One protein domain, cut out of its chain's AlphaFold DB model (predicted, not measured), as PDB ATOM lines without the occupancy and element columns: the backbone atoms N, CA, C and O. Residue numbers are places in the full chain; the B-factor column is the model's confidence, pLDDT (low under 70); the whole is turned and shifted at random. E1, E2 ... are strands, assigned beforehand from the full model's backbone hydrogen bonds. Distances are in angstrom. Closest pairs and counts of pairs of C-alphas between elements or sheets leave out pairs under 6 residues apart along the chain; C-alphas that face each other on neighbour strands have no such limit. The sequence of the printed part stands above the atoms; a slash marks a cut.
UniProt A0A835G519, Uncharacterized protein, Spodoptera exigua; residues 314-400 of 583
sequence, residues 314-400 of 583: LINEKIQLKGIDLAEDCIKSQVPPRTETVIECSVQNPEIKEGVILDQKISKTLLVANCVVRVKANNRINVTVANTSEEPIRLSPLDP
ATOM      1  N   LEU A 314     210.363 232.854 180.978       78.75
ATOM      2  CA  LEU A 314     209.561 234.032 181.271       78.75
ATOM      3  C   LEU A 314     210.418 235.261 180.971       78.75
ATOM      4  O   LEU A 314     211.494 235.438 181.542       78.75
ATOM      5  N   ILE A 315     209.954 236.072 180.027       85.62
ATOM      6  CA  ILE A 315     210.559 237.369 179.741       85.62
ATOM      7  C   ILE A 315     210.119 238.307 180.874       85.62
ATOM      8  O   ILE A 315     208.963 238.271 181.291       85.62
ATOM      9  N   ASN A 316     211.027 239.148 181.381       84.06
ATOM     10  CA  ASN A 316     210.709 240.129 182.435       84.06
ATOM     11  C   ASN A 316     209.758 241.247 181.952       84.06
ATOM     12  O   ASN A 316     209.304 242.075 182.743       84.06
ATOM     13  N   GLU A 317     209.480 241.290 180.651       90.56
ATOM     14  CA  GLU A 317     208.528 242.190 180.018       90.56
ATOM     15  C   GLU A 317     207.090 241.747 180.313       90.56
ATOM     16  O   GLU A 317     206.732 240.570 180.224       90.56
ATOM     17  N   LYS A 318     206.247 242.716 180.674       91.19
ATOM     18  CA  LYS A 318     204.853 242.477 181.057       91.19
ATOM     19  C   LYS A 318     203.993 242.340 179.806       91.19
ATOM     20  O   LYS A 318     204.079 243.179 178.907       91.19
ATOM     21  N   ILE A 319     203.123 241.336 179.766       91.38
ATOM     22  CA  ILE A 319     202.117 241.220 178.704       91.38
ATOM     23  C   ILE A 319     201.057 242.306 178.927       91.38
ATOM     24  O   ILE A 319     200.471 242.397 180.004       91.38
ATOM     25  N   GLN A 320     200.835 243.143 177.915       92.56
ATOM     26  CA  GLN A 320     199.903 244.269 177.954       92.56
ATOM     27  C   GLN A 320     198.580 243.886 177.280       92.56
ATOM     28  O   GLN A 320     198.554 243.378 176.153       92.56
ATOM     29  N   LEU A 321     197.467 244.130 177.974       92.81
ATOM     30  CA  LEU A 321     196.120 243.853 177.479       92.81
ATOM     31  C   LEU A 321     195.629 245.001 176.595       92.81
ATOM     32  O   LEU A 321     195.440 246.111 177.082       92.81
ATOM     33  N   LYS A 322     195.355 244.721 175.315       91.06
ATOM     34  CA  LYS A 322     194.750 245.700 174.395       91.06
ATOM     35  C   LYS A 322     193.254 245.902 174.670       91.06
ATOM     36  O   LYS A 322     192.727 246.986 174.452       91.06
ATOM     37  N   GLY A 323     192.571 244.846 175.116       87.69
ATOM     38  CA  GLY A 323     191.140 244.855 175.425       87.69
ATOM     39  C   GLY A 323     190.535 243.451 175.478       87.69
ATOM     40  O   GLY A 323     191.180 242.463 175.106       87.69
ATOM     41  N   ILE A 324     189.284 243.372 175.937       89.62
ATOM     42  CA  ILE A 324     188.471 242.151 175.885       89.62
ATOM     43  C   ILE A 324     187.975 241.967 174.452       89.62
ATOM     44  O   ILE A 324     187.342 242.862 173.895       89.62
ATOM     45  N   ASP A 325     188.257 240.808 173.859       82.94
ATOM     46  CA  ASP A 325     188.027 240.562 172.436       82.94
ATOM     47  C   ASP A 325     186.879 239.562 172.244       82.94
ATOM     48  O   ASP A 325     187.063 238.348 172.112       82.94
ATOM     49  N   LEU A 326     185.657 240.095 172.320       83.19
ATOM     50  CA  LEU A 326     184.425 239.318 172.243       83.19
ATOM     51  C   LEU A 326     184.202 238.808 170.818       83.19
ATOM     52  O   LEU A 326     183.776 239.549 169.936       83.19
ATOM     53  N   ALA A 327     184.437 237.511 170.608       79.19
ATOM     54  CA  ALA A 327     183.963 236.825 169.411       79.19
ATOM     55  C   ALA A 327     182.438 237.002 169.272       79.19
ATOM     56  O   ALA A 327     181.712 236.842 170.252       79.19
ATOM     57  N   GLU A 328     181.963 237.300 168.061       71.50
ATOM     58  CA  GLU A 328     180.584 237.746 167.782       71.50
ATOM     59  C   GLU A 328     179.503 236.750 168.253       71.50
ATOM     60  O   GLU A 328     178.428 237.151 168.693       71.50
ATOM     61  N   ASP A 329     179.814 235.448 168.261       67.06
ATOM     62  CA  ASP A 329     178.944 234.381 168.781       67.06
ATOM     63  C   ASP A 329     178.758 234.409 170.321       67.06
ATOM     64  O   ASP A 329     177.906 233.697 170.866       67.06
ATOM     65  N   CYS A 330     179.541 235.199 171.065       63.91
ATOM     66  CA  CYS A 330     179.585 235.196 172.533       63.91
ATOM     67  C   CYS A 330     178.469 236.045 173.179       63.91
ATOM     68  O   CYS A 330     178.696 236.830 174.099       63.91
ATOM     69  N   ILE A 331     177.223 235.826 172.749       52.53
ATOM     70  CA  ILE A 331     175.992 236.552 173.146       52.53
ATOM     71  C   ILE A 331     175.644 236.393 174.656       52.53
ATOM     72  O   ILE A 331     174.645 236.906 175.154       52.53
ATOM     73  N   LYS A 332     176.485 235.694 175.431       60.66
ATOM     74  CA  LYS A 332     176.375 235.509 176.888       60.66
ATOM     75  C   LYS A 332     177.568 236.095 177.653       60.66
ATOM     76  O   LYS A 332     177.971 235.543 178.671       60.66
ATOM     77  N   SER A 333     178.114 237.214 177.185       78.44
ATOM     78  CA  SER A 333     179.245 237.933 177.791       78.44
ATOM     79  C   SER A 333     178.910 238.661 179.112       78.44
ATOM     80  O   SER A 333     179.371 239.775 179.346       78.44
ATOM     81  N   GLN A 334     178.109 238.058 179.997       93.56
ATOM     82  CA  GLN A 334     177.918 238.542 181.369       93.56
ATOM     83  C   GLN A 334     178.802 237.755 182.336       93.56
ATOM     84  O   GLN A 334     178.656 236.539 182.444       93.56
ATOM     85  N   VAL A 335     179.676 238.450 183.067       94.69
ATOM     86  CA  VAL A 335     180.409 237.878 184.204       94.69
ATOM     87  C   VAL A 335     179.539 238.042 185.456       94.69
ATOM     88  O   VAL A 335     179.256 239.186 185.829       94.69
ATOM     89  N   PRO A 336     179.083 236.957 186.112       96.06
ATOM     90  CA  PRO A 336     178.223 237.052 187.293       96.06
ATOM     91  C   PRO A 336     178.869 237.846 188.445       96.06
ATOM     92  O   PRO A 336     180.102 237.904 188.531       96.06
ATOM     93  N   PRO A 337     178.074 238.465 189.336       97.12
ATOM     94  CA  PRO A 337     178.594 239.251 190.453       97.12
ATOM     95  C   PRO A 337     179.454 238.412 191.395       97.12
ATOM     96  O   PRO A 337     179.141 237.249 191.644       97.12
ATOM     97  N   ARG A 338     180.527 239.008 191.926       95.38
ATOM     98  CA  ARG A 338     181.487 238.359 192.839       95.38
ATOM     99  C   ARG A 338     182.049 237.013 192.323       95.38
ATOM    100  O   ARG A 338     182.371 236.142 193.129       95.38
ATOM    101  N   THR A 339     182.174 236.821 191.002       96.19
ATOM    102  CA  THR A 339     182.738 235.588 190.407       96.19
ATOM    103  C   THR A 339     184.001 235.820 189.587       96.19
ATOM    104  O   THR A 339     184.204 236.878 188.991       96.19
ATOM    105  N   GLU A 340     184.825 234.777 189.520       95.69
ATOM    106  CA  GLU A 340     185.906 234.641 188.550       95.69
ATOM    107  C   GLU A 340     185.393 234.001 187.252       95.69
ATOM    108  O   GLU A 340     184.553 233.099 187.263       95.69
ATOM    109  N   THR A 341     185.895 234.450 186.104       94.38
ATOM    110  CA  THR A 341     185.584 233.878 184.787       94.38
ATOM    111  C   THR A 341     186.795 233.986 183.870       94.38
ATOM    112  O   THR A 341     187.462 235.017 183.826       94.38
ATOM    113  N   VAL A 342     187.078 232.926 183.110       94.50
ATOM    114  CA  VAL A 342     188.130 232.949 182.087       94.50
ATOM    115  C   VAL A 342     187.576 233.572 180.808       94.50
ATOM    116  O   VAL A 342     186.646 233.032 180.210       94.50
ATOM    117  N   ILE A 343     188.169 234.683 180.379       94.31
ATOM    118  CA  ILE A 343     187.823 235.401 179.146       94.31
ATOM    119  C   ILE A 343     188.981 235.353 178.145       94.31
ATOM    120  O   ILE A 343     190.123 235.070 178.515       94.31
ATOM    121  N   GLU A 344     188.692 235.637 176.874       94.44
ATOM    122  CA  GLU A 344     189.725 235.834 175.857       94.44
ATOM    123  C   GLU A 344     189.999 237.336 175.658       94.44
ATOM    124  O   GLU A 344     189.094 238.112 175.346       94.44
ATOM    125  N   CYS A 345     191.258 237.741 175.835       94.69
ATOM    126  CA  CYS A 345     191.725 239.112 175.615       94.69
ATOM    127  C   CYS A 345     192.725 239.161 174.456       94.69
ATOM    128  O   CYS A 345     193.481 238.210 174.234       94.69
ATOM    129  N   SER A 346     192.755 240.289 173.746       95.06
ATOM    130  CA  SER A 346     193.757 240.569 172.713       95.06
ATOM    131  C   SER A 346     194.994 241.243 173.316       95.06
ATOM    132  O   SER A 346     194.886 242.097 174.199       95.06
ATOM    133  N   VAL A 347     196.178 240.849 172.843       96.06
ATOM    134  CA  VAL A 347     197.479 241.301 173.364       96.06
ATOM    135  C   VAL A 347     198.003 242.494 172.564       96.06
ATOM    136  O   VAL A 347     197.899 242.518 171.339       96.06
ATOM    137  N   GLN A 348     198.582 243.478 173.254       95.94
ATOM    138  CA  GLN A 348     199.194 244.660 172.640       95.94
ATOM    139  C   GLN A 348     200.633 244.406 172.156       95.94
ATOM    140  O   GLN A 348     201.005 244.911 171.103       95.94
ATOM    141  N   ASN A 349     201.398 243.583 172.882       96.75
ATOM    142  CA  ASN A 349     202.768 243.143 172.581       96.75
ATOM    143  C   ASN A 349     202.848 241.622 172.286       96.75
ATOM    144  O   ASN A 349     203.390 240.847 173.083       96.75
ATOM    145  N   PRO A 350     202.252 241.139 171.173       96.75
ATOM    146  CA  PRO A 350     202.122 239.711 170.869       96.75
ATOM    147  C   PRO A 350     203.444 238.995 170.548       96.75
ATOM    148  O   PRO A 350     203.449 237.775 170.378       96.75
ATOM    149  N   GLU A 351     204.559 239.709 170.422       96.44
ATOM    150  CA  GLU A 351     205.918 239.178 170.331       96.44
ATOM    151  C   GLU A 351     206.305 238.354 171.569       96.44
ATOM    152  O   GLU A 351     206.911 237.288 171.416       96.44
ATOM    153  N   ILE A 352     205.859 238.759 172.766       95.88
ATOM    154  CA  ILE A 352     206.023 237.992 174.005       95.88
ATOM    155  C   ILE A 352     205.144 236.741 173.916       95.88
ATOM    156  O   ILE A 352     203.920 236.824 173.971       95.88
ATOM    157  N   LYS A 353     205.744 235.554 173.767       96.00
ATOM    158  CA  LYS A 353     204.972 234.303 173.626       96.00
ATOM    159  C   LYS A 353     204.557 233.683 174.956       96.00
ATOM    160  O   LYS A 353     203.492 233.073 175.015       96.00
ATOM    161  N   GLU A 354     205.357 233.850 176.002       96.00
ATOM    162  CA  GLU A 354     205.070 233.424 177.376       96.00
ATOM    163  C   GLU A 354     205.589 234.508 178.327       96.00
ATOM    164  O   GLU A 354     206.717 234.974 178.170       96.00
ATOM    165  N   GLY A 355     204.766 234.936 179.284       95.94
ATOM    166  CA  GLY A 355     205.085 236.074 180.146       95.94
ATOM    167  C   GLY A 355     204.068 236.279 181.263       95.94
ATOM    168  O   GLY A 355     203.105 235.520 181.397       95.94
ATOM    169  N   VAL A 356     204.302 237.307 182.077       95.19
ATOM    170  CA  VAL A 356     203.472 237.639 183.243       95.19
ATOM    171  C   VAL A 356     202.566 238.826 182.921       95.19
ATOM    172  O   VAL A 356     203.022 239.848 182.402       95.19
ATOM    173  N   ILE A 357     201.290 238.700 183.271       95.44
ATOM    174  CA  ILE A 357     200.368 239.823 183.453       95.44
ATOM    175  C   ILE A 357     200.358 240.145 184.943       95.44
ATOM    176  O   ILE A 357     200.244 239.233 185.763       95.44
ATOM    177  N   LEU A 358     200.496 241.425 185.287       94.75
ATOM    178  CA  LEU A 358     200.328 241.895 186.663       94.75
ATOM    179  C   LEU A 358     198.879 242.307 186.931       94.75
ATOM    180  O   LEU A 358     198.127 242.532 185.985       94.75
ATOM    181  N   ASP A 359     198.528 242.461 188.208       93.00
ATOM    182  CA  ASP A 359     197.219 242.948 188.651       93.00
ATOM    183  C   ASP A 359     196.785 244.204 187.872       93.00
ATOM    184  O   ASP A 359     197.320 245.300 188.063       93.00
ATOM    185  N   GLN A 360     195.801 244.046 186.983       93.69
ATOM    186  CA  GLN A 360     195.328 245.107 186.096       93.69
ATOM    187  C   GLN A 360     193.812 245.244 186.214       93.69
ATOM    188  O   GLN A 360     193.051 244.314 185.941       93.69
ATOM    189  N   LYS A 361     193.356 246.443 186.578       92.81
ATOM    190  CA  LYS A 361     191.943 246.815 186.480       92.81
ATOM    191  C   LYS A 361     191.607 247.053 185.009       92.81
ATOM    192  O   LYS A 361     192.109 248.003 184.418       92.81
ATOM    193  N   ILE A 362     190.776 246.191 184.427       91.19
ATOM    194  CA  ILE A 362     190.217 246.391 183.078       91.19
ATOM    195  C   ILE A 362     189.089 247.432 183.127       91.19
ATOM    196  O   ILE A 362     188.878 248.185 182.181       91.19
ATOM    197  N   SER A 363     188.361 247.490 184.242       92.06
ATOM    198  CA  SER A 363     187.357 248.516 184.520       92.06
ATOM    199  C   SER A 363     187.344 248.833 186.019       92.06
ATOM    200  O   SER A 363     188.102 248.249 186.795       92.06
ATOM    201  N   LYS A 364     186.437 249.712 186.467       94.25
ATOM    202  CA  LYS A 364     186.201 249.959 187.903       94.25
ATOM    203  C   LYS A 364     185.847 248.683 188.689       94.25
ATOM    204  O   LYS A 364     186.028 248.661 189.903       94.25
ATOM    205  N   THR A 365     185.347 247.648 188.009       96.19
ATOM    206  CA  THR A 365     184.737 246.450 188.608       96.19
ATOM    207  C   THR A 365     185.229 245.116 188.018       96.19
ATOM    208  O   THR A 365     184.803 244.056 188.475       96.19
ATOM    209  N   LEU A 366     186.151 245.137 187.046       95.62
ATOM    210  CA  LEU A 366     186.865 243.956 186.540       95.62
ATOM    211  C   LEU A 366     188.354 244.047 186.869       95.62
ATOM    212  O   LEU A 366     189.041 244.961 186.407       95.62
ATOM    213  N   LEU A 367     188.852 243.056 187.604       96.19
ATOM    214  CA  LEU A 367     190.267 242.881 187.923       96.19
ATOM    215  C   LEU A 367     190.805 241.629 187.219       96.19
ATOM    216  O   LEU A 367     190.230 240.554 187.360       96.19
ATOM    217  N   VAL A 368     191.922 241.749 186.502       96.38
ATOM    218  CA  VAL A 368     192.795 240.609 186.183       96.38
ATOM    219  C   VAL A 368     193.792 240.475 187.322       96.38
ATOM    220  O   VAL A 368     194.424 241.467 187.678       96.38
ATOM    221  N   ALA A 369     193.922 239.276 187.884       92.25
ATOM    222  CA  ALA A 369     194.929 238.968 188.896       92.25
ATOM    223  C   ALA A 369     196.276 238.588 188.251       92.25
ATOM    224  O   ALA A 369     196.303 238.113 187.112       92.25
ATOM    225  N   ASN A 370     197.379 238.747 188.993       93.69
ATOM    226  CA  ASN A 370     198.720 238.313 188.587       93.69
ATOM    227  C   ASN A 370     198.700 236.881 188.016       93.69
ATOM    228  O   ASN A 370     198.422 235.922 188.736       93.69
ATOM    229  N   CYS A 371     199.020 236.712 186.731       94.38
ATOM    230  CA  CYS A 371     198.986 235.401 186.084       94.38
ATOM    231  C   CYS A 371     200.067 235.228 185.009       94.38
ATOM    232  O   CYS A 371     200.406 236.146 184.261       94.38
ATOM    233  N   VAL A 372     200.603 234.008 184.917       95.50
ATOM    234  CA  VAL A 372     201.474 233.586 183.814       95.50
ATOM    235  C   VAL A 372     200.588 233.127 182.662       95.50
ATOM    236  O   VAL A 372     199.791 232.204 182.830       95.50
ATOM    237  N   VAL A 373     200.742 233.732 181.484       96.50
ATOM    238  CA  VAL A 373     199.970 233.362 180.290       96.50
ATOM    239  C   VAL A 373     200.860 233.085 179.085       96.50
ATOM    240  O   VAL A 373     202.008 233.525 178.995       96.50
ATOM    241  N   ARG A 374     200.290 232.350 178.128       96.81
ATOM    242  CA  ARG A 374     200.897 232.034 176.837       96.81
ATOM    243  C   ARG A 374     200.057 232.619 175.712       96.81
ATOM    244  O   ARG A 374     198.880 232.276 175.579       96.81
ATOM    245  N   VAL A 375     200.669 233.457 174.883       96.81
ATOM    246  CA  VAL A 375     200.015 234.089 173.734       96.81
ATOM    247  C   VAL A 375     199.788 233.051 172.636       96.81
ATOM    248  O   VAL A 375     200.701 232.343 172.201       96.81
ATOM    249  N   LYS A 376     198.532 232.933 172.207       96.81
ATOM    250  CA  LYS A 376     198.085 232.037 171.139       96.81
ATOM    251  C   LYS A 376     198.528 232.559 169.768       96.81
ATOM    252  O   LYS A 376     198.867 233.726 169.598       96.81
ATOM    253  N   ALA A 377     198.441 231.705 168.747       96.00
ATOM    254  CA  ALA A 377     198.790 232.063 167.367       96.00
ATOM    255  C   ALA A 377     197.920 233.185 166.753       96.00
ATOM    256  O   ALA A 377     198.331 233.789 165.769       96.00
ATOM    257  N   ASN A 378     196.746 233.478 167.325       95.69
ATOM    258  CA  ASN A 378     195.863 234.588 166.945       95.69
ATOM    259  C   ASN A 378     196.103 235.875 167.764       95.69
ATOM    260  O   ASN A 378     195.221 236.722 167.811       95.69
ATOM    261  N   ASN A 379     197.258 236.018 168.432       96.62
ATOM    262  CA  ASN A 379     197.615 237.168 169.283       96.62
ATOM    263  C   ASN A 379     196.654 237.412 170.468       96.62
ATOM    264  O   ASN A 379     196.596 238.510 171.024       96.62
ATOM    265  N   ARG A 380     195.928 236.367 170.884       96.25
ATOM    266  CA  ARG A 380     195.022 236.375 172.036       96.25
ATOM    267  C   ARG A 380     195.526 235.494 173.178       96.25
ATOM    268  O   ARG A 380     196.392 234.638 172.996       96.25
ATOM    269  N   ILE A 381     194.942 235.676 174.353       96.56
ATOM    270  CA  ILE A 381     195.255 234.978 175.606       96.56
ATOM    271  C   ILE A 381     193.969 234.652 176.356       96.56
ATOM    272  O   ILE A 381     192.997 235.394 176.270       96.56
ATOM    273  N   ASN A 382     193.983 233.558 177.115       96.12
ATOM    274  CA  ASN A 382     192.972 233.315 178.140       96.12
ATOM    275  C   ASN A 382     193.460 233.948 179.448       96.12
ATOM    276  O   ASN A 382     194.568 233.632 179.877       96.12
ATOM    277  N   VAL A 383     192.638 234.783 180.081       96.31
ATOM    278  CA  VAL A 383     192.907 235.377 181.403       96.31
ATOM    279  C   VAL A 383     191.712 235.172 182.322       96.31
ATOM    280  O   VAL A 383     190.568 235.243 181.875       96.31
ATOM    281  N   THR A 384     191.966 234.934 183.606       95.50
ATOM    282  CA  THR A 384     190.919 234.974 184.632       95.50
ATOM    283  C   THR A 384     190.658 236.431 185.005       95.50
ATOM    284  O   THR A 384     191.575 237.131 185.431       95.50
ATOM    285  N   VAL A 385     189.411 236.882 184.860       96.12
ATOM    286  CA  VAL A 385     188.926 238.132 185.457       96.12
ATOM    287  C   VAL A 385     188.049 237.833 186.661       96.12
ATOM    288  O   VAL A 385     187.190 236.956 186.596       96.12
ATOM    289  N   ALA A 386     188.223 238.599 187.731       96.69
ATOM    290  CA  ALA A 386     187.289 238.679 188.842       96.69
ATOM    291  C   ALA A 386     186.344 239.870 188.630       96.69
ATOM    292  O   ALA A 386     186.791 241.015 188.496       96.69
ATOM    293  N   ASN A 387     185.034 239.611 188.625       97.31
ATOM    294  CA  ASN A 387     184.023 240.648 188.803       97.31
ATOM    295  C   ASN A 387     183.953 240.998 190.295       97.31
ATOM    296  O   ASN A 387     183.499 240.192 191.108       97.31
ATOM    297  N   THR A 388     184.401 242.199 190.658       97.00
ATOM    298  CA  THR A 388     184.370 242.687 192.042       97.00
ATOM    299  C   THR A 388     183.040 243.346 192.418       97.00
ATOM    300  O   THR A 388     182.834 243.625 193.599       97.00
ATOM    301  N   SER A 389     182.133 243.559 191.461       97.44
ATOM    302  CA  SER A 389     180.792 244.121 191.661       97.44
ATOM    303  C   SER A 389     179.806 243.122 192.276       97.44
ATOM    304  O   SER A 389     179.972 241.902 192.193       97.44
ATOM    305  N   GLU A 390     178.734 243.670 192.843       97.44
ATOM    306  CA  GLU A 390     177.525 242.950 193.268       97.44
ATOM    307  C   GLU A 390     176.500 242.803 192.131       97.44
ATOM    308  O   GLU A 390     175.540 242.046 192.252       97.44
ATOM    309  N   GLU A 391     176.763 243.431 190.979       97.56
ATOM    310  CA  GLU A 391     175.976 243.298 189.748       97.56
ATOM    311  C   GLU A 391     176.703 242.474 188.657       97.56
ATOM    312  O   GLU A 391     177.940 242.482 188.578       97.56
ATOM    313  N   PRO A 392     175.966 241.762 187.779       96.38
ATOM    314  CA  PRO A 392     176.548 241.053 186.641       96.38
ATOM    315  C   PRO A 392     177.072 242.037 185.584       96.38
ATOM    316  O   PRO A 392     176.307 242.772 184.955       96.38
ATOM    317  N   ILE A 393     178.380 242.017 185.328       95.62
ATOM    318  CA  ILE A 393     179.000 242.914 184.349       95.62
ATOM    319  C   ILE A 393     178.785 242.361 182.945       95.62
ATOM    320  O   ILE A 393     179.293 241.290 182.608       95.62
ATOM    321  N   ARG A 394     178.093 243.126 182.096       94.25
ATOM    322  CA  ARG A 394     178.137 242.932 180.642       94.25
ATOM    323  C   ARG A 394     179.508 243.368 180.139       94.25
ATOM    324  O   ARG A 394     179.842 244.546 180.216       94.25
ATOM    325  N   LEU A 395     180.280 242.432 179.602       92.31
ATOM    326  CA  LEU A 395     181.444 242.768 178.798       92.31
ATOM    327  C   LEU A 395     180.925 243.334 177.472       92.31
ATOM    328  O   LEU A 395     180.215 242.637 176.739       92.31
ATOM    329  N   SER A 396     181.280 244.580 177.177       87.31
ATOM    330  CA  SER A 396     181.322 245.111 175.816       87.31
ATOM    331  C   SER A 396     182.707 244.837 175.214       87.31
ATOM    332  O   SER A 396     183.658 244.576 175.962       87.31
ATOM    333  N   PRO A 397     182.878 244.936 173.883       82.56
ATOM    334  CA  PRO A 397     184.182 245.269 173.334       82.56
ATOM    335  C   PRO A 397     184.634 246.567 174.009       82.56
ATOM    336  O   PRO A 397     183.847 247.509 174.136       82.56
ATOM    337  N   LEU A 398     185.859 246.588 174.521       67.44
ATOM    338  CA  LEU A 398     186.422 247.795 175.112       67.44
ATOM    339  C   LEU A 398     187.071 248.618 174.009       67.44
ATOM    340  O   LEU A 398     188.042 248.168 173.397       67.44
ATOM    341  N   ASP A 399     186.579 249.843 173.827       56.22
ATOM    342  CA  ASP A 399     187.431 250.915 173.327       56.22
ATOM    343  C   ASP A 399     188.691 250.953 174.210       56.22
ATOM    344  O   ASP A 399     188.583 250.812 175.436       56.22
ATOM    345  N   PRO A 400     189.896 251.049 173.619       57.38
ATOM    346  CA  PRO A 400     191.139 250.848 174.352       57.38
ATOM    347  C   PRO A 400     191.237 251.854 175.499       57.38
ATOM    348  O   PRO A 400     191.244 253.062 175.268       57.38
TER     349      PRO A 400
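What this domain is: This is residues 314 to 400 of the 583 residues of an uncharacterized protein of Spodoptera exigua (UniProt A0A835G519). The body is a four-strand sheet, E2, E3, E7 and E5, curled like part of a barrel and left open between its edges E2 and E5; a small three-strand sheet, E1, E4 and E6, lies at one end of the long axis. Two broken strands, E1 into E2 and E5 into E6, run from one sheet to the other; the loop 325 to 339 lies toward the other end, and the last stretch, residues 388 to 400, turns there near residue 392 and folds back toward the middle of the long axis. The printed part has 87 residues, no named helix and seven strands, E1 to E7 along the chain; it is all strand, with 35 residues in named elements, under half. The larger sheet is antiparallel, the smaller, E1, E4, E6, mixed; the whole is compact, radius of gyration of the C-alphas 12.6 A, spanning 36 by 26 by 19 A.

Where its parts are: Find C-alpha 340 at (185.906, 234.641, 188.550); from there E3 runs 20.2 A to residue 347, bending by 53 degrees at 344. E7, residues 380 to 387, covers 20.5 A and ends at (184.023, 240.648, 188.803). Look for E2 at 321 to 324, E5 at 366 to 368, E4 at 354 to 357, E6 at 371 to 374, and E1 at 315 to 318, starting at (210.559, 237.369, 179.741).

How they stand to each other: Between E3 and E7, find N 343 and O 383 at 2.9 A. E2 and E3 form a hairpin, with N 322 and O 346 at 2.9 A; E7 and E5 have N 386 and O 367 at 2.8 A. E4 and E6 are antiparallel, N 357 and O 371 at 2.9 A; E1 and E4 are parallel, with no N and O within hydrogen-bond range. The closest C-alphas of E6 and E7, Arg 374 and Ile 381, are 6.5 A apart.

The domain as a whole: The two C-alphas farthest apart, Glu 351 and Glu 390, are 36.7 A apart. The printed part has no cut; the link from E2 to E3 is long. Confidence is under 70 at residues 329 to 332 and 398 to 400.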